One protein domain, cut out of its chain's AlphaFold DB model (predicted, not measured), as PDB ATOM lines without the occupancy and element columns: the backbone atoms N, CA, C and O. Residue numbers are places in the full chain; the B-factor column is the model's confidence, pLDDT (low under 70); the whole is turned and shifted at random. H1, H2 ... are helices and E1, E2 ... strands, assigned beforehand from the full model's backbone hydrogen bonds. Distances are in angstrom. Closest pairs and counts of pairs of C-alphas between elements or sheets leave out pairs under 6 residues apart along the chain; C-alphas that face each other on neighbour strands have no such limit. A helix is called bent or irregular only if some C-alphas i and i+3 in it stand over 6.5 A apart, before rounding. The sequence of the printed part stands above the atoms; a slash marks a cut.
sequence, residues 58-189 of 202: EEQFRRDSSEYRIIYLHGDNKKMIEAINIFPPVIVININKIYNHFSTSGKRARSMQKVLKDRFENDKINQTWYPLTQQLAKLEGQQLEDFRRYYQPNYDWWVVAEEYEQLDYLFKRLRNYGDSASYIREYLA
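What this domain is: This is residues 58 to 189 of the 202 residues of an uncharacterized protein of Sphingobacterium sp. 2c-3 (UniProt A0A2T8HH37). Picture a long, open rod built along one long helix, H4, with a hairpin of two strands, E1 and E2, making the far tip at one end and the helix H7 standing crosswise near the other end. The short helices H1, H2 and H3 pack on the first part of H4, with H1 side by side with it, while H5 and H6 pack on its later part; the last residues, 179 to 189, stick out. The printed part has 132 residues, with seven named helices and two named strands in the order H1 H2 E1 E2 H3 H4 H5 H6 H7, and the class is mostly helix. E1 and E2 form an antiparallel sheet. The whole is extended, with a radius of gyration of the C-alphas of 22.5 A and spans of 75 by 32 by 28 A.

Where its parts are: Find C-alpha 58 at (521.718, 734.696, 439.389); from there H1 runs to residue 67, 14.0 A away. Next come H2, residues 69 to 75, the strands E1, 81 to 84, and E2, 90 to 93, and then H3, 95 to 102. Look for C-alpha 104 at (532.708, 713.216, 455.568), where H4 begins; it ends at residue 136, 46.8 A on, with a kink of 34 degrees near residue 126. H4 is neither bent nor irregular, but only just: C-alphas 127 and 130 are 6.2 A apart. H5, residues 142 to 150, and H6, 155 to 160, lead to H7, residues 163 to 187, which is 36.1 A long and ends at (556.440, 722.174, 414.370).

How they stand to each other: Start from H4, the hub, which touches five other helices. H1 touches its residues 116 to 120 alone, at a shallow tilt of 20 degrees, opposite ways; the closest C-alphas, of Phe 61 and Phe 120, are 6.2 A apart. H2 touches residues 105 to 113 of H4 alone, at a steep tilt of 65 degrees, with the C-alphas of Gly 75 and Arg 110 closest at 4.6 A. H3 and H4 touch only at the corner, with the C-alphas of Asn 100 and Gly 106 closest at 4.5 A. In the hairpin E1 and E2, N 82 and O 92 are 2.9 A apart and N 92 and O 82 2.8 A, within hydrogen-bond range; both strands are apart from H4. H5 touches residues 129 to 134 of H4 alone, the closest C-alphas being those of Tyr 130 and Arg 148, 7.5 A. H6 touches residues 121 to 125 alone, with the C-alphas of Glu 121 and Tyr 155 closest at 5.9 A. H7 is about perpendicular to H4, at 89 degrees, and close but not clearly touching: the C-alphas of Thr 133 and Leu 170 are closest, at 7.7 A. Every O i to N i+4 pair is within hydrogen-bond range in H1, H2, H3, H5 and H7, against 27 of 29 in H4 and 1 of 2 in H6.

The domain as a whole: The two C-alphas farthest apart, those of Phe 87 and Ala 189, are 80.1 A apart. The printed part has no cut, and each link between successive named elements is tight. The mean pLDDT of the printed part is 89.7; look for values under 70 at residues 85, 87, 182 and 185.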
ATOM      1  N   GLU A  58     522.203 734.481 438.019       94.44
ATOM      2  CA  GLU A  58     521.718 734.696 439.389       94.44
ATOM      3  C   GLU A  58     520.447 733.925 439.708       94.44
ATOM      4  O   GLU A  58     520.278 733.427 440.821       94.44
ATOM      5  N   GLU A  59     519.530 733.839 438.749       94.81
ATOM      6  CA  GLU A  59     518.286 733.099 438.918       94.81
ATOM      7  C   GLU A  59     518.568 731.605 438.985       94.81
ATOM      8  O   GLU A  59     518.016 730.927 439.854       94.81
ATOM      9  N   GLN A  60     519.484 731.122 438.141       93.88
ATOM     10  CA  GLN A  60     519.980 729.753 438.182       93.88
ATOM     11  C   GLN A  60     520.662 729.465 439.518       93.88
ATOM     12  O   GLN A  60     520.300 728.506 440.190       93.88
ATOM     13  N   PHE A  61     521.564 730.333 439.975       94.81
ATOM     14  CA  PHE A  61     522.231 730.147 441.261       94.81
ATOM     15  C   PHE A  61     521.258 730.178 442.443       94.81
ATOM     16  O   PHE A  61     521.402 729.410 443.396       94.81
ATOM     17  N   ARG A  62     520.230 731.033 442.396       94.88
ATOM     18  CA  ARG A  62     519.170 731.075 443.410       94.88
ATOM     19  C   ARG A  62     518.331 729.796 443.395       94.88
ATOM     20  O   ARG A  62     518.028 729.272 444.469       94.88
ATOM     21  N   ARG A  63     517.983 729.288 442.208       94.69
ATOM     22  CA  ARG A  63     517.289 728.005 442.024       94.69
ATOM     23  C   ARG A  63     518.128 726.874 442.609       94.69
ATOM     24  O   ARG A  63     517.658 726.212 443.531       94.69
ATOM     25  N   ASP A  64     519.387 726.756 442.196       93.44
ATOM     26  CA  ASP A  64     520.328 725.747 442.685       93.44
ATOM     27  C   ASP A  64     520.502 725.846 444.208       93.44
ATOM     28  O   ASP A  64     520.482 724.846 444.922       93.44
ATOM     29  N   SER A  65     520.602 727.060 444.751       92.75
ATOM     30  CA  SER A  65     520.716 727.275 446.197       92.75
ATOM     31  C   SER A  65     519.483 726.809 446.971       92.75
ATOM     32  O   SER A  65     519.606 726.301 448.089       92.75
ATOM     33  N   SER A  66     518.295 726.964 446.383       94.19
ATOM     34  CA  SER A  66     517.043 726.494 446.975       94.19
ATOM     35  C   SER A  66     516.886 724.973 446.874       94.19
ATOM     36  O   SER A  66     516.544 724.333 447.869       94.19
ATOM     37  N   GLU A  67     517.210 724.393 445.719       95.62
ATOM     38  CA  GLU A  67     517.116 722.958 445.444       95.62
ATOM     39  C   GLU A  67     518.115 722.173 446.301       95.62
ATOM     40  O   GLU A  67     517.761 721.216 446.993       95.62
ATOM     41  N   TYR A  68     519.355 722.655 446.372       95.31
ATOM     42  CA  TYR A  68     520.429 722.044 447.149       95.31
ATOM     43  C   TYR A  68     520.545 722.618 448.569       95.31
ATOM     44  O   TYR A  68     521.619 722.575 449.172       95.31
ATOM     45  N   ARG A  69     519.449 723.110 449.170       95.38
ATOM     46  CA  ARG A  69     519.449 723.687 450.533       95.38
ATOM     47  C   ARG A  69     520.125 722.783 451.570       95.38
ATOM     48  O   ARG A  69     520.849 723.269 452.434       95.38
ATOM     49  N   ILE A  70     519.914 721.470 451.484       94.00
ATOM     50  CA  ILE A  70     520.515 720.486 452.395       94.00
ATOM     51  C   ILE A  70     522.051 720.511 452.314       94.00
ATOM     52  O   ILE A  70     522.727 720.482 453.342       94.00
ATOM     53  N   ILE A  71     522.614 720.662 451.113       94.56
ATOM     54  CA  ILE A  71     524.058 720.833 450.903       94.56
ATOM     55  C   ILE A  71     524.546 722.136 451.543       94.56
ATOM     56  O   ILE A  71     525.600 722.158 452.182       94.56
ATOM     57  N   TYR A  72     523.768 723.215 451.439       92.69
ATOM     58  CA  TYR A  72     524.086 724.477 452.106       92.69
ATOM     59  C   TYR A  72     524.102 724.356 453.634       92.69
ATOM     60  O   TYR A  72     525.039 724.833 454.272       92.69
ATOM     61  N   LEU A  73     523.137 723.637 454.209       91.81
ATOM     62  CA  LEU A  73     523.067 723.377 455.649       91.81
ATOM     63  C   LEU A  73     524.224 722.500 456.149       91.81
ATOM     64  O   LEU A  73     524.827 722.805 457.175       91.81
ATOM     65  N   HIS A  74     524.566 721.428 455.429       92.62
ATOM     66  CA  HIS A  74     525.663 720.535 455.822       92.62
ATOM     67  C   HIS A  74     527.054 721.110 455.560       92.62
ATOM     68  O   HIS A  74     528.015 720.696 456.205       92.62
ATOM     69  N   GLY A  75     527.192 722.032 454.609       91.00
ATOM     70  CA  GLY A  75     528.463 722.699 454.349       91.00
ATOM     71  C   GLY A  75     528.723 723.910 455.249       91.00
ATOM     72  O   GLY A  75     529.865 724.364 455.304       91.00
ATOM     73  N   ASP A  76     527.714 724.418 455.975       89.25
ATOM     74  CA  ASP A  76     527.901 725.523 456.919       89.25
ATOM     75  C   ASP A  76     528.721 725.078 458.137       89.25
ATOM     76  O   ASP A  76     528.260 724.361 459.027       89.25
ATOM     77  N   ASN A  77     529.962 725.546 458.168       85.44
ATOM     78  CA  ASN A  77     530.905 725.346 459.257       85.44
ATOM     79  C   ASN A  77     531.311 726.668 459.929       85.44
ATOM     80  O   ASN A  77     532.265 726.693 460.710       85.44
ATOM     81  N   LYS A  78     530.631 727.777 459.611       85.38
ATOM     82  CA  LYS A  78     530.921 729.093 460.186       85.38
ATOM     83  C   LYS A  78     530.201 729.237 461.521       85.38
ATOM     84  O   LYS A  78     529.093 728.734 461.686       85.38
ATOM     85  N   LYS A  79     530.792 729.982 462.458       82.75
ATOM     86  CA  LYS A  79     530.201 730.247 463.784       82.75
ATOM     87  C   LYS A  79     529.864 728.962 464.567       82.75
ATOM     88  O   LYS A  79     528.748 728.753 465.028       82.75
ATOM     89  N   MET A  80     530.834 728.051 464.662       83.69
ATOM     90  CA  MET A  80     530.699 726.840 465.490       83.69
ATOM     91  C   MET A  80     530.647 727.168 466.986       83.69
ATOM     92  O   MET A  80     529.994 726.462 467.748       83.69
ATOM     93  N   ILE A  81     531.338 728.235 467.384       82.38
ATOM     94  CA  ILE A  81     531.374 728.769 468.741       82.38
ATOM     95  C   ILE A  81     531.010 730.246 468.622       82.38
ATOM     96  O   ILE A  81     531.677 730.991 467.902       82.38
ATOM     97  N   GLU A  82     529.937 730.653 469.285       82.31
ATOM     98  CA  GLU A  82     529.497 732.041 469.368       82.31
ATOM     99  C   GLU A  82     529.610 732.486 470.828       82.31
ATOM    100  O   GLU A  82     529.029 731.870 471.721       82.31
ATOM    101  N   ALA A  83     530.393 733.532 471.086       74.25
ATOM    102  CA  ALA A  83     530.432 734.172 472.395       74.25
ATOM    103  C   ALA A  83     529.372 735.274 472.421       74.25
ATOM    104  O   ALA A  83     529.419 736.210 471.621       74.25
ATOM    105  N   ILE A  84     528.406 735.155 473.327       74.31
ATOM    106  CA  ILE A  84     527.412 736.190 473.566       74.31
ATOM    107  C   ILE A  84     527.958 737.095 474.673       74.31
ATOM    108  O   ILE A  84     528.114 736.667 475.818       74.31
ATOM    109  N   ASN A  85     528.235 738.354 474.323       69.00
ATOM    110  CA  ASN A  85     528.702 739.401 475.239       69.00
ATOM    111  C   ASN A  85     527.559 739.923 476.128       69.00
ATOM    112  O   ASN A  85     527.220 741.104 476.106       69.00
ATOM    113  N   ILE A  86     526.936 739.037 476.896       73.44
ATOM    114  CA  ILE A  86     526.101 739.392 478.048       73.44
ATOM    115  C   ILE A  86     526.968 739.126 479.277       73.44
ATOM    116  O   ILE A  86     527.756 738.194 479.244       73.44
ATOM    117  N   PHE A  87     526.914 739.947 480.326       65.00
ATOM    118  CA  PHE A  87     527.702 739.699 481.539       65.00
ATOM    119  C   PHE A  87     526.912 738.782 482.490       65.00
ATOM    120  O   PHE A  87     525.805 739.167 482.873       65.00
ATOM    121  N   PRO A  88     527.439 737.611 482.907       73.44
ATOM    122  CA  PRO A  88     528.709 736.978 482.516       73.44
ATOM    123  C   PRO A  88     528.661 736.329 481.113       73.44
ATOM    124  O   PRO A  88     527.601 735.840 480.718       73.44
ATOM    125  N   PRO A  89     529.790 736.300 480.369       75.31
ATOM    126  CA  PRO A  89     529.824 735.868 478.970       75.31
ATOM    127  C   PRO A  89     529.357 734.422 478.816       75.31
ATOM    128  O   PRO A  89     529.890 733.511 479.450       75.31
ATOM    129  N   VAL A  90     528.377 734.212 477.936       78.69
ATOM    130  CA  VAL A  90     527.834 732.886 477.627       78.69
ATOM    131  C   VAL A  90     528.426 732.407 476.310       78.69
ATOM    132  O   VAL A  90     528.302 733.071 475.281       78.69
ATOM    133  N   ILE A  91     529.061 731.238 476.332       82.88
ATOM    134  CA  ILE A  91     529.563 730.571 475.129       82.88
ATOM    135  C   ILE A  91     528.482 729.619 474.621       82.88
ATOM    136  O   ILE A  91     528.059 728.710 475.333       82.88
ATOM    137  N   VAL A  92     528.062 729.806 473.372       83.81
ATOM    138  CA  VAL A  92     527.119 728.929 472.681       83.81
ATOM    139  C   VAL A  92     527.878 728.097 471.657       83.81
ATOM    140  O   VAL A  92     528.566 728.625 470.784       83.81
ATOM    141  N   ILE A  93     527.750 726.775 471.763       86.06
ATOM    142  CA  ILE A  93     528.414 725.818 470.879       86.06
ATOM    143  C   ILE A  93     527.368 725.181 469.967       86.06
ATOM    144  O   ILE A  93     526.434 724.529 470.433       86.06
ATOM    145  N   ASN A  94     527.538 725.323 468.653       87.38
ATOM    146  CA  ASN A  94     526.680 724.670 467.674       87.38
ATOM    147  C   ASN A  94     527.246 723.292 467.303       87.38
ATOM    148  O   ASN A  94     528.070 723.153 466.395       87.38
ATOM    149  N   ILE A  95     526.777 722.260 468.008       85.69
ATOM    150  CA  ILE A  95     527.245 720.874 467.850       85.69
ATOM    151  C   ILE A  95     527.028 720.365 466.420       85.69
ATOM    152  O   ILE A  95     527.908 719.705 465.873       85.69
ATOM    153  N   ASN A  96     525.914 720.724 465.773       87.31
ATOM    154  CA  ASN A  96     525.641 720.313 464.392       87.31
ATOM    155  C   ASN A  96     526.699 720.851 463.424       87.31
ATOM    156  O   ASN A  96     527.151 720.129 462.539       87.31
ATOM    157  N   LYS A  97     527.144 722.099 463.609       89.44
ATOM    158  CA  LYS A  97     528.196 722.701 462.779       89.44
ATOM    159  C   LYS A  97     529.568 722.093 463.040       89.44
ATOM    160  O   LYS A  97     530.318 721.878 462.093       89.44
ATOM    161  N   ILE A  98     529.877 721.769 464.296       88.19
ATOM    162  CA  ILE A  98     531.100 721.036 464.655       88.19
ATOM    163  C   ILE A  98     531.090 719.657 463.993       88.19
ATOM    164  O   ILE A  98     532.047 719.289 463.314       88.19
ATOM    165  N   TYR A  99     529.985 718.923 464.119       88.50
ATOM    166  CA  TYR A  99     529.820 717.626 463.473       88.50
ATOM    167  C   TYR A  99     529.979 717.742 461.955       88.50
ATOM    168  O   TYR A  99     530.792 717.036 461.362       88.50
ATOM    169  N   ASN A 100     529.281 718.683 461.319       92.38
ATOM    170  CA  ASN A 100     529.388 718.932 459.885       92.38
ATOM    171  C   ASN A 100     530.830 719.268 459.464       92.38
ATOM    172  O   ASN A 100     531.311 718.739 458.462       92.38
ATOM    173  N   HIS A 101     531.557 720.070 460.248       92.12
ATOM    174  CA  HIS A 101     532.945 720.437 459.961       92.12
ATOM    175  C   HIS A 101     533.873 719.216 459.853       92.12
ATOM    176  O   HIS A 101     534.696 719.159 458.932       92.12
ATOM    177  N   PHE A 102     533.721 718.242 460.753       92.44
ATOM    178  CA  PHE A 102     534.560 717.040 460.801       92.44
ATOM    179  C   PHE A 102     533.993 715.850 460.015       92.44
ATOM    180  O   PHE A 102     534.739 714.952 459.628       92.44
ATOM    181  N   SER A 103     532.690 715.836 459.737       94.12
ATOM    182  CA  SER A 103     532.041 714.743 459.016       94.12
ATOM    183  C   SER A 103     532.469 714.674 457.545       94.12
ATOM    184  O   SER A 103     532.703 715.682 456.868       94.12
ATOM    185  N   THR A 104     532.494 713.454 457.002       96.00
ATOM    186  CA  THR A 104     532.708 713.216 455.568       96.00
ATOM    187  C   THR A 104     531.595 713.841 454.727       96.00
ATOM    188  O   THR A 104     531.873 714.415 453.672       96.00
ATOM    189  N   SER A 105     530.354 713.799 455.218       93.12
ATOM    190  CA  SER A 105     529.191 714.436 454.593       93.12
ATOM    191  C   SER A 105     529.355 715.951 454.487       93.12
ATOM    192  O   SER A 105     529.168 716.497 453.404       93.12
ATOM    193  N   GLY A 106     529.800 716.635 455.544       94.75
ATOM    194  CA  GLY A 106     530.043 718.078 455.489       94.75
ATOM    195  C   GLY A 106     531.283 718.465 454.674       94.75
ATOM    196  O   GLY A 106     531.310 719.522 454.043       94.75
ATOM    197  N   LYS A 107     532.310 717.603 454.585       95.56
ATOM    198  CA  LYS A 107     533.412 717.788 453.616       95.56
ATOM    199  C   LYS A 107     532.907 717.714 452.169       95.56
ATOM    200  O   LYS A 107     533.239 718.584 451.365       95.56
ATOM    201  N   ARG A 108     532.085 716.711 451.841       96.50
ATOM    202  CA  ARG A 108     531.470 716.566 450.509       96.50
ATOM    203  C   ARG A 108     530.520 717.718 450.194       96.50
ATOM    204  O   ARG A 108     530.577 718.251 449.093       96.50
ATOM    205  N   ALA A 109     529.724 718.154 451.169       96.62
ATOM    206  CA  ALA A 109     528.826 719.291 451.017       96.62
ATOM    207  C   ALA A 109     529.586 720.579 450.663       96.62
ATOM    208  O   ALA A 109     529.218 721.258 449.712       96.62
ATOM    209  N   ARG A 110     530.707 720.869 451.337       95.69
ATOM    210  CA  ARG A 110     531.582 722.007 450.989       95.69
ATOM    211  C   ARG A 110     532.196 721.886 449.596       95.69
ATOM    212  O   ARG A 110     532.282 722.878 448.880       95.69
ATOM    213  N   SER A 111     532.602 720.682 449.194       96.69
ATOM    214  CA  SER A 111     533.088 720.446 447.830       96.69
ATOM    215  C   SER A 111     532.006 720.742 446.793       96.69
ATOM    216  O   SER A 111     532.294 721.351 445.771       96.69
ATOM    217  N   MET A 112     530.763 720.346 447.066       95.94
ATOM    218  CA  MET A 112     529.630 720.624 446.188       95.94
ATOM    219  C   MET A 112     529.292 722.119 446.147       95.94
ATOM    220  O   MET A 112     529.104 722.664 445.069       95.94
ATOM    221  N   GLN A 113     529.295 722.809 447.295       95.81
ATOM    222  CA  GLN A 113     529.144 724.270 447.345       95.81
ATOM    223  C   GLN A 113     530.191 724.977 446.484       95.81
ATOM    224  O   GLN A 113     529.857 725.925 445.781       95.81
ATOM    225  N   LYS A 114     531.443 724.501 446.511       96.25
ATOM    226  CA  LYS A 114     532.500 725.029 445.649       96.25
ATOM    227  C   LYS A 114     532.160 724.838 444.170       96.25
ATOM    228  O   LYS A 114     532.211 725.802 443.431       96.25
ATOM    229  N   VAL A 115     531.734 723.644 443.756       96.62
ATOM    230  CA  VAL A 115     531.333 723.388 442.359       96.62
ATOM    231  C   VAL A 115     530.177 724.294 441.920       96.62
ATOM    232  O   VAL A 115     530.209 724.824 440.813       96.62
ATOM    233  N   LEU A 116     529.169 724.493 442.775       95.88
ATOM    234  CA  LEU A 116     528.045 725.392 442.484       95.88
ATOM    235  C   LEU A 116     528.500 726.850 442.358       95.88
ATOM    236  O   LEU A 116     528.055 727.559 441.458       95.88
ATOM    237  N   LYS A 117     529.409 727.283 443.235       95.69
ATOM    238  CA  LYS A 117     530.018 728.610 443.174       95.69
ATOM    239  C   LYS A 117     530.825 728.786 441.882       95.69
ATOM    240  O   LYS A 117     530.577 729.736 441.151       95.69
ATOM    241  N   ASP A 118     531.730 727.855 441.583       96.00
ATOM    242  CA  ASP A 118     532.587 727.894 440.396       96.00
ATOM    243  C   ASP A 118     531.730 727.911 439.114       96.00
ATOM    244  O   ASP A 118     532.020 728.636 438.167       96.00
ATOM    245  N   ARG A 119     530.626 727.148 439.079       95.44
ATOM    246  CA  ARG A 119     529.649 727.199 437.979       95.44
ATOM    247  C   ARG A 119     529.038 728.590 437.831       95.44
ATOM    248  O   ARG A 119     529.055 729.125 436.731       95.44
ATOM    249  N   PHE A 120     528.523 729.164 438.915       95.88
ATOM    250  CA  PHE A 120     527.919 730.495 438.889       95.88
ATOM    251  C   PHE A 120     528.894 731.562 438.375       95.88
ATOM    252  O   PHE A 120     528.533 732.372 437.525       95.88
ATOM    253  N   GLU A 121     530.139 731.532 438.849       96.00
ATOM    254  CA  GLU A 121     531.198 732.444 438.407       96.00
ATOM    255  C   GLU A 121     531.506 732.282 436.910       96.00
ATOM    256  O   GLU A 121     531.599 733.273 436.181       96.00
ATOM    257  N   ASN A 122     531.585 731.041 436.423       94.75
ATOM    258  CA  ASN A 122     531.773 730.754 435.001       94.75
ATOM    259  C   ASN A 122     530.593 731.238 434.151       94.75
ATOM    260  O   ASN A 122     530.807 731.883 433.130       94.75
ATOM    261  N   ASP A 123     529.355 730.979 434.572       94.75
ATOM    262  CA  ASP A 123     528.155 731.409 433.844       94.75
ATOM    263  C   ASP A 123     528.076 732.940 433.760       94.75
ATOM    264  O   ASP A 123     527.718 733.502 432.722       94.75
ATOM    265  N   LYS A 124     528.501 733.628 434.826       94.69
ATOM    266  CA  LYS A 124     528.627 735.085 434.860       94.69
ATOM    267  C   LYS A 124     529.649 735.637 433.876       94.69
ATOM    268  O   LYS A 124     529.359 736.611 433.179       94.69
ATOM    269  N   ILE A 125     530.820 735.013 433.794       95.31
ATOM    270  CA  ILE A 125     531.812 735.361 432.773       95.31
ATOM    271  C   ILE A 125     531.233 735.095 431.388       95.31
ATOM    272  O   ILE A 125     531.267 735.975 430.536       95.31
ATOM    273  N   ASN A 126     530.653 733.918 431.161       93.81
ATOM    274  CA  ASN A 126     530.160 733.507 429.850       93.81
ATOM    275  C   ASN A 126     529.102 734.465 429.300       93.81
ATOM    276  O   ASN A 126     529.140 734.789 428.113       93.81
ATOM    277  N   GLN A 127     528.233 734.996 430.165       93.19
ATOM    278  CA  GLN A 127     527.226 735.997 429.807       93.19
ATOM    279  C   GLN A 127     527.822 737.237 429.111       93.19
ATOM    280  O   GLN A 127     527.172 737.822 428.249       93.19
ATOM    281  N   THR A 128     529.053 737.629 429.453       92.25
ATOM    282  CA  THR A 128     529.743 738.806 428.889       92.25
ATOM    283  C   THR A 128     530.836 738.423 427.887       92.25
ATOM    284  O   THR A 128     530.964 739.034 426.828       92.25
ATOM    285  N   TRP A 129     531.584 737.357 428.151       93.62
ATOM    286  CA  TRP A 129     532.678 736.866 427.315       93.62
ATOM    287  C   TRP A 129     532.217 736.318 425.957       93.62
ATOM    288  O   TRP A 129     532.839 736.579 424.924       93.62
ATOM    289  N   TYR A 130     531.114 735.565 425.919       93.31
ATOM    290  CA  TYR A 130     530.618 734.956 424.682       93.31
ATOM    291  C   TYR A 130     530.188 735.997 423.640       93.31
ATOM    292  O   TYR A 130     530.635 735.875 422.493       93.31
ATOM    293  N   PRO A 131     529.389 737.031 423.980       93.12
ATOM    294  CA  PRO A 131     529.044 738.063 423.007       93.12
ATOM    295  C   PRO A 131     530.267 738.869 422.545       93.12
ATOM    296  O   PRO A 131     530.397 739.108 421.346       93.12
ATOM    297  N   LEU A 132     531.205 739.205 423.441       92.44
ATOM    298  CA  LEU A 132     532.433 739.928 423.074       92.44
ATOM    299  C   LEU A 132     533.287 739.142 422.072       92.44
ATOM    300  O   LEU A 132     533.696 739.661 421.033       92.44
ATOM    301  N   THR A 133     533.518 737.860 422.350       93.56
ATOM    302  CA  THR A 133     534.284 736.986 421.451       93.56
ATOM    303  C   THR A 133     533.572 736.757 420.124       93.56
ATOM    304  O   THR A 133     534.229 736.751 419.088       93.56
ATOM    305  N   GLN A 134     532.240 736.635 420.122       92.19
ATOM    306  CA  GLN A 134     531.467 736.481 418.887       92.19
ATOM    307  C   GLN A 134     531.634 737.686 417.956       92.19
ATOM    308  O   GLN A 134     531.738 737.519 416.744       92.19
ATOM    309  N   GLN A 135     531.647 738.896 418.518       89.94
ATOM    310  CA  GLN A 135     531.708 740.135 417.747       89.94
ATOM    311  C   GLN A 135     533.124 740.453 417.254       89.94
ATOM    312  O   GLN A 135     533.294 740.922 416.130       89.94
ATOM    313  N   LEU A 136     534.145 740.202 418.080       88.62
ATOM    314  CA  LEU A 136     535.495 740.728 417.849       88.62
ATOM    315  C   LEU A 136     536.502 739.689 417.351       88.62
ATOM    316  O   LEU A 136     537.433 740.050 416.632       88.62
ATOM    317  N   ALA A 137     536.340 738.408 417.699       84.94
ATOM    318  CA  ALA A 137     537.355 737.395 417.403       84.94
ATOM    319  C   ALA A 137     537.450 737.043 415.913       84.94
ATOM    320  O   ALA A 137     538.495 736.574 415.469       84.94
ATOM    321  N   LYS A 138     536.369 737.238 415.138       86.50
ATOM    322  CA  LYS A 138     536.244 736.766 413.742       86.50
ATOM    323  C   LYS A 138     536.597 735.272 413.564       86.50
ATOM    324  O   LYS A 138     536.955 734.848 412.467       86.50
ATOM    325  N   LEU A 139     536.532 734.487 414.643       85.94
ATOM    326  CA  LEU A 139     536.697 733.035 414.642       85.94
ATOM    327  C   LEU A 139     535.320 732.396 414.461       85.94
ATOM    328  O   LEU A 139     534.330 732.904 414.984       85.94
ATOM    329  N   GLU A 140     535.258 731.270 413.760       85.88
ATOM    330  CA  GLU A 140     533.998 730.578 413.474       85.88
ATOM    331  C   GLU A 140     534.043 729.115 413.932       85.88
ATOM    332  O   GLU A 140     535.096 728.466 413.940       85.88
ATOM    333  N   GLY A 141     532.876 728.593 414.319       88.25
ATOM    334  CA  GLY A 141     532.683 727.191 414.688       88.25
ATOM    335  C   GLY A 141     533.611 726.718 415.812       88.25
ATOM    336  O   GLY A 141     533.716 727.350 416.861       88.25
ATOM    337  N   GLN A 142     534.295 725.595 415.578       85.88
ATOM    338  CA  GLN A 142     535.124 724.925 416.584       85.88
ATOM    339  C   GLN A 142     536.292 725.787 417.087       85.88
ATOM    340  O   GLN A 142     536.630 725.725 418.263       85.88
ATOM    341  N   GLN A 143     536.887 726.620 416.227       86.56
ATOM    342  CA  GLN A 143     538.023 727.466 416.618       86.56
ATOM    343  C   GLN A 143     537.617 728.507 417.662       86.56
ATOM    344  O   GLN A 143     538.375 728.796 418.585       86.56
ATOM    345  N   LEU A 144     536.406 729.053 417.529       89.06
ATOM    346  CA  LEU A 144     535.859 730.006 418.485       89.06
ATOM    347  C   LEU A 144     535.567 729.338 419.832       89.06
ATOM    348  O   LEU A 144     535.901 729.894 420.875       89.06
ATOM    349  N   GLU A 145     534.979 728.142 419.814       90.56
ATOM    350  CA  GLU A 145     534.694 727.376 421.033       90.56
ATOM    351  C   GLU A 145     535.975 726.953 421.761       90.56
ATOM    352  O   GLU A 145     536.076 727.098 422.982       90.56
ATOM    353  N   ASP A 146     536.987 726.503 421.020       90.19
ATOM    354  CA  ASP A 146     538.295 726.164 421.578       90.19
ATOM    355  C   ASP A 146     538.976 727.406 422.168       90.19
ATOM    356  O   ASP A 146     539.474 727.367 423.294       90.19
ATOM    357  N   PHE A 147     538.941 728.537 421.454       92.75
ATOM    358  CA  PHE A 147     539.459 729.809 421.953       92.75
ATOM    359  C   PHE A 147     538.781 730.225 423.264       92.75
ATOM    360  O   PHE A 147     539.467 730.526 424.243       92.75
ATOM    361  N   ARG A 148     537.442 730.196 423.304       92.81
ATOM    362  CA  ARG A 148     536.657 730.532 424.500       92.81
ATOM    363  C   ARG A 148     537.037 729.650 425.679       92.81
ATOM    364  O   ARG A 148     537.221 730.175 426.770       92.81
ATOM    365  N   ARG A 149     537.190 728.342 425.452       90.88
ATOM    366  CA  ARG A 149     537.542 727.365 426.489       90.88
ATOM    367  C   ARG A 149     538.954 727.567 427.031       90.88
ATOM    368  O   ARG A 149     539.157 727.465 428.236       90.88
ATOM    369  N   TYR A 150     539.928 727.820 426.162       92.06
ATOM    370  CA  TYR A 150     541.329 727.938 426.574       92.06
ATOM    371  C   TYR A 150     541.659 729.284 427.213       92.06
ATOM    372  O   TYR A 150     542.498 729.342 428.109       92.06
ATOM    373  N   TYR A 151     541.010 730.356 426.763       94.12
ATOM    374  CA  TYR A 151     541.321 731.720 427.182       94.12
ATOM    375  C   TYR A 151     540.214 732.371 428.010       94.12
ATOM    376  O   TYR A 151     540.165 733.598 428.096       94.12
ATOM    377  N   GLN A 152     539.343 731.572 428.632       93.88
ATOM    378  CA  GLN A 152     538.339 732.105 429.544       93.88
ATOM    379  C   GLN A 152     539.030 732.867 430.695       93.88
ATOM    380  O   GLN A 152     539.941 732.326 431.336       93.88
ATOM    381  N   PRO A 153     538.638 734.123 430.963       95.38
ATOM    382  CA  PRO A 153     539.231 734.917 432.030       95.38
ATOM    383  C   PRO A 153     538.809 734.407 433.415       95.38
ATOM    384  O   PRO A 153     537.789 733.737 433.568       95.38
ATOM    385  N   ASN A 154     539.594 734.753 434.441       94.19
ATOM    386  CA  ASN A 154     539.231 734.479 435.832       94.19
ATOM    387  C   ASN A 154     538.141 735.449 436.312       94.19
ATOM    388  O   ASN A 154     538.219 736.643 436.021       94.19
ATOM    389  N   TYR A 155     537.191 734.956 437.110       94.81
ATOM    390  CA  TYR A 155     536.027 735.720 437.568       94.81
ATOM    391  C   TYR A 155     536.427 736.948 438.384       94.81
ATOM    392  O   TYR A 155     535.990 738.055 438.079       94.81
ATOM    393  N   ASP A 156     537.323 736.766 439.359       95.00
ATOM    394  CA  ASP A 156     537.740 737.842 440.265       95.00
ATOM    395  C   ASP A 156     538.365 739.030 439.521       95.00
ATOM    396  O   ASP A 156     538.171 740.179 439.906       95.00
ATOM    397  N   TRP A 157     539.115 738.757 438.448       95.19
ATOM    398  CA  TRP A 157     539.699 739.808 437.618       95.19
ATOM    399  C   TRP A 157     538.654 740.413 436.680       95.19
ATOM    400  O   TRP A 157     538.547 741.630 436.589       95.19
ATOM    401  N   TRP A 158     537.848 739.573 436.025       95.06
ATOM    402  CA  TRP A 158     536.878 739.999 435.015       95.06
ATOM    403  C   TRP A 158     535.808 740.950 435.558       95.06
ATOM    404  O   TRP A 158     535.435 741.905 434.887       95.06
ATOM    405  N   VAL A 159     535.333 740.707 436.784       92.25
ATOM    406  CA  VAL A 159     534.310 741.542 437.438       92.25
ATOM    407  C   VAL A 159     534.841 742.922 437.827       92.25
ATOM    408  O   VAL A 159     534.070 743.875 437.889       92.25
ATOM    409  N   VAL A 160     536.139 743.027 438.115       95.19
ATOM    410  CA  VAL A 160     536.779 744.281 438.541       95.19
ATOM    411  C   VAL A 160     537.331 745.065 437.349       95.19
ATOM    412  O   VAL A 160     537.400 746.289 437.416       95.19
ATOM    413  N   ALA A 161     537.718 744.371 436.278       94.00
ATOM    414  CA  ALA A 161     538.315 744.963 435.092       94.00
ATOM    415  C   ALA A 161     537.346 745.904 434.367       94.00
ATOM    416  O   ALA A 161     536.175 745.578 434.153       94.00
ATOM    417  N   GLU A 162     537.866 747.048 433.927       94.81
ATOM    418  CA  GLU A 162     537.123 747.969 433.069       94.81
ATOM    419  C   GLU A 162     536.960 747.400 431.651       94.81
ATOM    420  O   GLU A 162     537.731 746.549 431.202       94.81
ATOM    421  N   GLU A 163     535.984 747.917 430.899       92.19
ATOM    422  CA  GLU A 163     535.691 747.458 429.533       92.19
ATOM    423  C   GLU A 163     536.930 747.509 428.621       92.19
ATOM    424  O   GLU A 163     537.197 746.573 427.867       92.19
ATOM    425  N   TYR A 164     537.751 748.558 428.731       94.31
ATOM    426  CA  TYR A 164     538.982 748.667 427.946       94.31
ATOM    427  C   TYR A 164     539.998 747.566 428.283       94.31
ATOM    428  O   TYR A 164     540.610 746.989 427.384       94.31
ATOM    429  N   GLU A 165     540.164 747.238 429.565       95.31
ATOM    430  CA  GLU A 165     541.075 746.176 430.005       95.31
ATOM    431  C   GLU A 165     540.595 744.798 429.538       95.31
ATOM    432  O   GLU A 165     541.403 743.954 429.140       95.31
ATOM    433  N   GLN A 166     539.277 744.580 429.527       94.38
ATOM    434  CA  GLN A 166     538.662 743.367 428.989       94.38
ATOM    435  C   GLN A 166     538.940 743.213 427.485       94.38
ATOM    436  O   GLN A 166     539.292 742.120 427.026       94.38
ATOM    437  N   LEU A 167     538.840 744.303 426.716       94.38
ATOM    438  CA  LEU A 167     539.148 744.313 425.282       94.38
ATOM    439  C   LEU A 167     540.637 744.081 425.008       94.38
ATOM    440  O   LEU A 167     540.991 743.254 424.167       94.38
ATOM    441  N   ASP A 168     541.519 744.768 425.731       95.81
ATOM    442  CA  ASP A 168     542.965 744.577 425.613       95.81
ATOM    443  C   ASP A 168     543.370 743.131 425.950       95.81
ATOM    444  O   ASP A 168     544.151 742.508 425.221       95.81
ATOM    445  N   TYR A 169     542.774 742.544 426.993       95.56
ATOM    446  CA  TYR A 169     542.942 741.128 427.311       95.56
ATOM    447  C   TYR A 169     542.521 740.234 426.142       95.56
ATOM    448  O   TYR A 169     543.296 739.369 425.724       95.56
ATOM    449  N   LEU A 170     541.331 740.462 425.579       94.56
ATOM    450  CA  LEU A 170     540.825 739.701 424.438       94.56
ATOM    451  C   LEU A 170     541.790 739.762 423.248       94.56
ATOM    452  O   LEU A 170     542.175 738.714 422.729       94.56
ATOM    453  N   PHE A 171     542.235 740.954 422.843       94.44
ATOM    454  CA  PHE A 171     543.154 741.107 421.710       94.44
ATOM    455  C   PHE A 171     544.504 740.437 421.956       94.44
ATOM    456  O   PHE A 171     545.029 739.754 421.072       94.44
ATOM    457  N   LYS A 172     545.049 740.556 423.171       95.12
ATOM    458  CA  LYS A 172     546.273 739.846 423.564       95.12
ATOM    459  C   LYS A 172     546.097 738.332 423.461       95.12
ATOM    460  O   LYS A 172     546.993 737.654 422.961       95.12
ATOM    461  N   ARG A 173     544.960 737.783 423.903       94.50
ATOM    462  CA  ARG A 173     544.685 736.340 423.811       94.50
ATOM    463  C   ARG A 173     544.446 735.875 422.383       94.50
ATOM    464  O   ARG A 173     544.953 734.819 422.021       94.50
ATOM    465  N   LEU A 174     543.753 736.660 421.564       92.94
ATOM    466  CA  LEU A 174     543.560 736.354 420.146       92.94
ATOM    467  C   LEU A 174     544.890 736.287 419.400       92.94
ATOM    468  O   LEU A 174     545.116 735.335 418.656       92.94
ATOM    469  N   ARG A 175     545.795 737.240 419.655       91.56
ATOM    470  CA  ARG A 175     547.156 737.202 419.108       91.56
ATOM    471  C   ARG A 175     547.879 735.922 419.528       91.56
ATOM    472  O   ARG A 175     548.329 735.178 418.668       91.56
ATOM    473  N   ASN A 176     547.886 735.608 420.823       91.69
ATOM    474  CA  ASN A 176     548.531 734.394 421.333       91.69
ATOM    475  C   ASN A 176     547.939 733.105 420.732       91.69
ATOM    476  O   ASN A 176     548.670 732.154 420.467       91.69
ATOM    477  N   TYR A 177     546.620 733.056 420.520       90.62
ATOM    478  CA  TYR A 177     545.967 731.917 419.877       90.62
ATOM    479  C   TYR A 177     546.414 731.770 418.419       90.62
ATOM    480  O   TYR A 177     546.797 730.672 418.014       90.62
ATOM    481  N   GLY A 178     546.454 732.871 417.663       86.50
ATOM    482  CA  GLY A 178     546.989 732.893 416.301       86.50
ATOM    483  C   GLY A 178     548.445 732.423 416.234       86.50
ATOM    484  O   GLY A 178     548.756 731.518 415.460       86.50
ATOM    485  N   ASP A 179     549.299 732.953 417.112       86.56
ATOM    486  CA  ASP A 179     550.723 732.607 417.191       86.56
ATOM    487  C   ASP A 179     550.932 731.121 417.543       86.56
ATOM    488  O   ASP A 179     551.802 730.442 416.990       86.56
ATOM    489  N   SER A 180     550.097 730.572 418.433       82.50
ATOM    490  CA  SER A 180     550.138 729.147 418.784       82.50
ATOM    491  C   SER A 180     549.738 728.250 417.611       82.50
ATOM    492  O   SER A 180     550.354 727.207 417.392       82.50
ATOM    493  N   ALA A 181     548.763 728.677 416.803       75.56
ATOM    494  CA  ALA A 181     548.366 727.953 415.605       75.56
ATOM    495  C   ALA A 181     549.478 727.972 414.547       75.56
ATOM    496  O   ALA A 181     549.712 726.946 413.906       75.56
ATOM    497  N   SER A 182     550.197 729.091 414.384       68.75
ATOM    498  CA  SER A 182     551.381 729.138 413.515       68.75
ATOM    499  C   SER A 182     552.513 728.254 414.035       68.75
ATOM    500  O   SER A 182     553.062 727.475 413.260       68.75
ATOM    501  N   TYR A 183     552.794 728.280 415.341       73.25
ATOM    502  CA  TYR A 183     553.842 727.455 415.949       73.25
ATOM    503  C   TYR A 183     553.564 725.952 415.791       73.25
ATOM    504  O   TYR A 183     554.444 725.189 415.403       73.25
ATOM    505  N   ILE A 184     552.322 725.512 416.031       73.06
ATOM    506  CA  ILE A 184     551.924 724.107 415.850       73.06
ATOM    507  C   ILE A 184     552.073 723.684 414.382       73.06
ATOM    508  O   ILE A 184     552.518 722.571 414.105       73.06
ATOM    509  N   ARG A 185     551.725 724.559 413.431       68.38
ATOM    510  CA  ARG A 185     551.882 724.281 411.995       68.38
ATOM    511  C   ARG A 185     553.345 724.127 411.592       68.38
ATOM    512  O   ARG A 185     553.656 723.189 410.861       68.38
ATOM    513  N   GLU A 186     554.206 725.019 412.078       72.81
ATOM    514  CA  GLU A 186     555.653 724.977 411.851       72.81
ATOM    515  C   GLU A 186     556.269 723.701 412.436       72.81
ATOM    516  O   GLU A 186     556.947 722.962 411.724       72.81
ATOM    517  N   TYR A 187     555.951 723.378 413.694       72.31
ATOM    518  CA  TYR A 187     556.440 722.174 414.370       72.31
ATOM    519  C   TYR A 187     556.038 720.877 413.650       72.31
ATOM    520  O   TYR A 187     556.826 719.937 413.564       72.31
ATOM    521  N   LEU A 188     554.820 720.824 413.108       82.25
ATOM    522  CA  LEU A 188     554.307 719.668 412.368       82.25
ATOM    523  C   LEU A 188     554.747 719.639 410.891       82.25
ATOM    524  O   LEU A 188     554.322 718.741 410.163       82.25
ATOM    525  N   ALA A 189     555.562 720.605 410.445       82.12
ATOM    526  CA  ALA A 189     556.006 720.769 409.058       82.12
ATOM    527  C   ALA A 189     554.850 720.710 408.039       82.12
ATOM    528  O   ALA A 189     554.983 720.160 406.942       82.12
TER     529      ALA A 189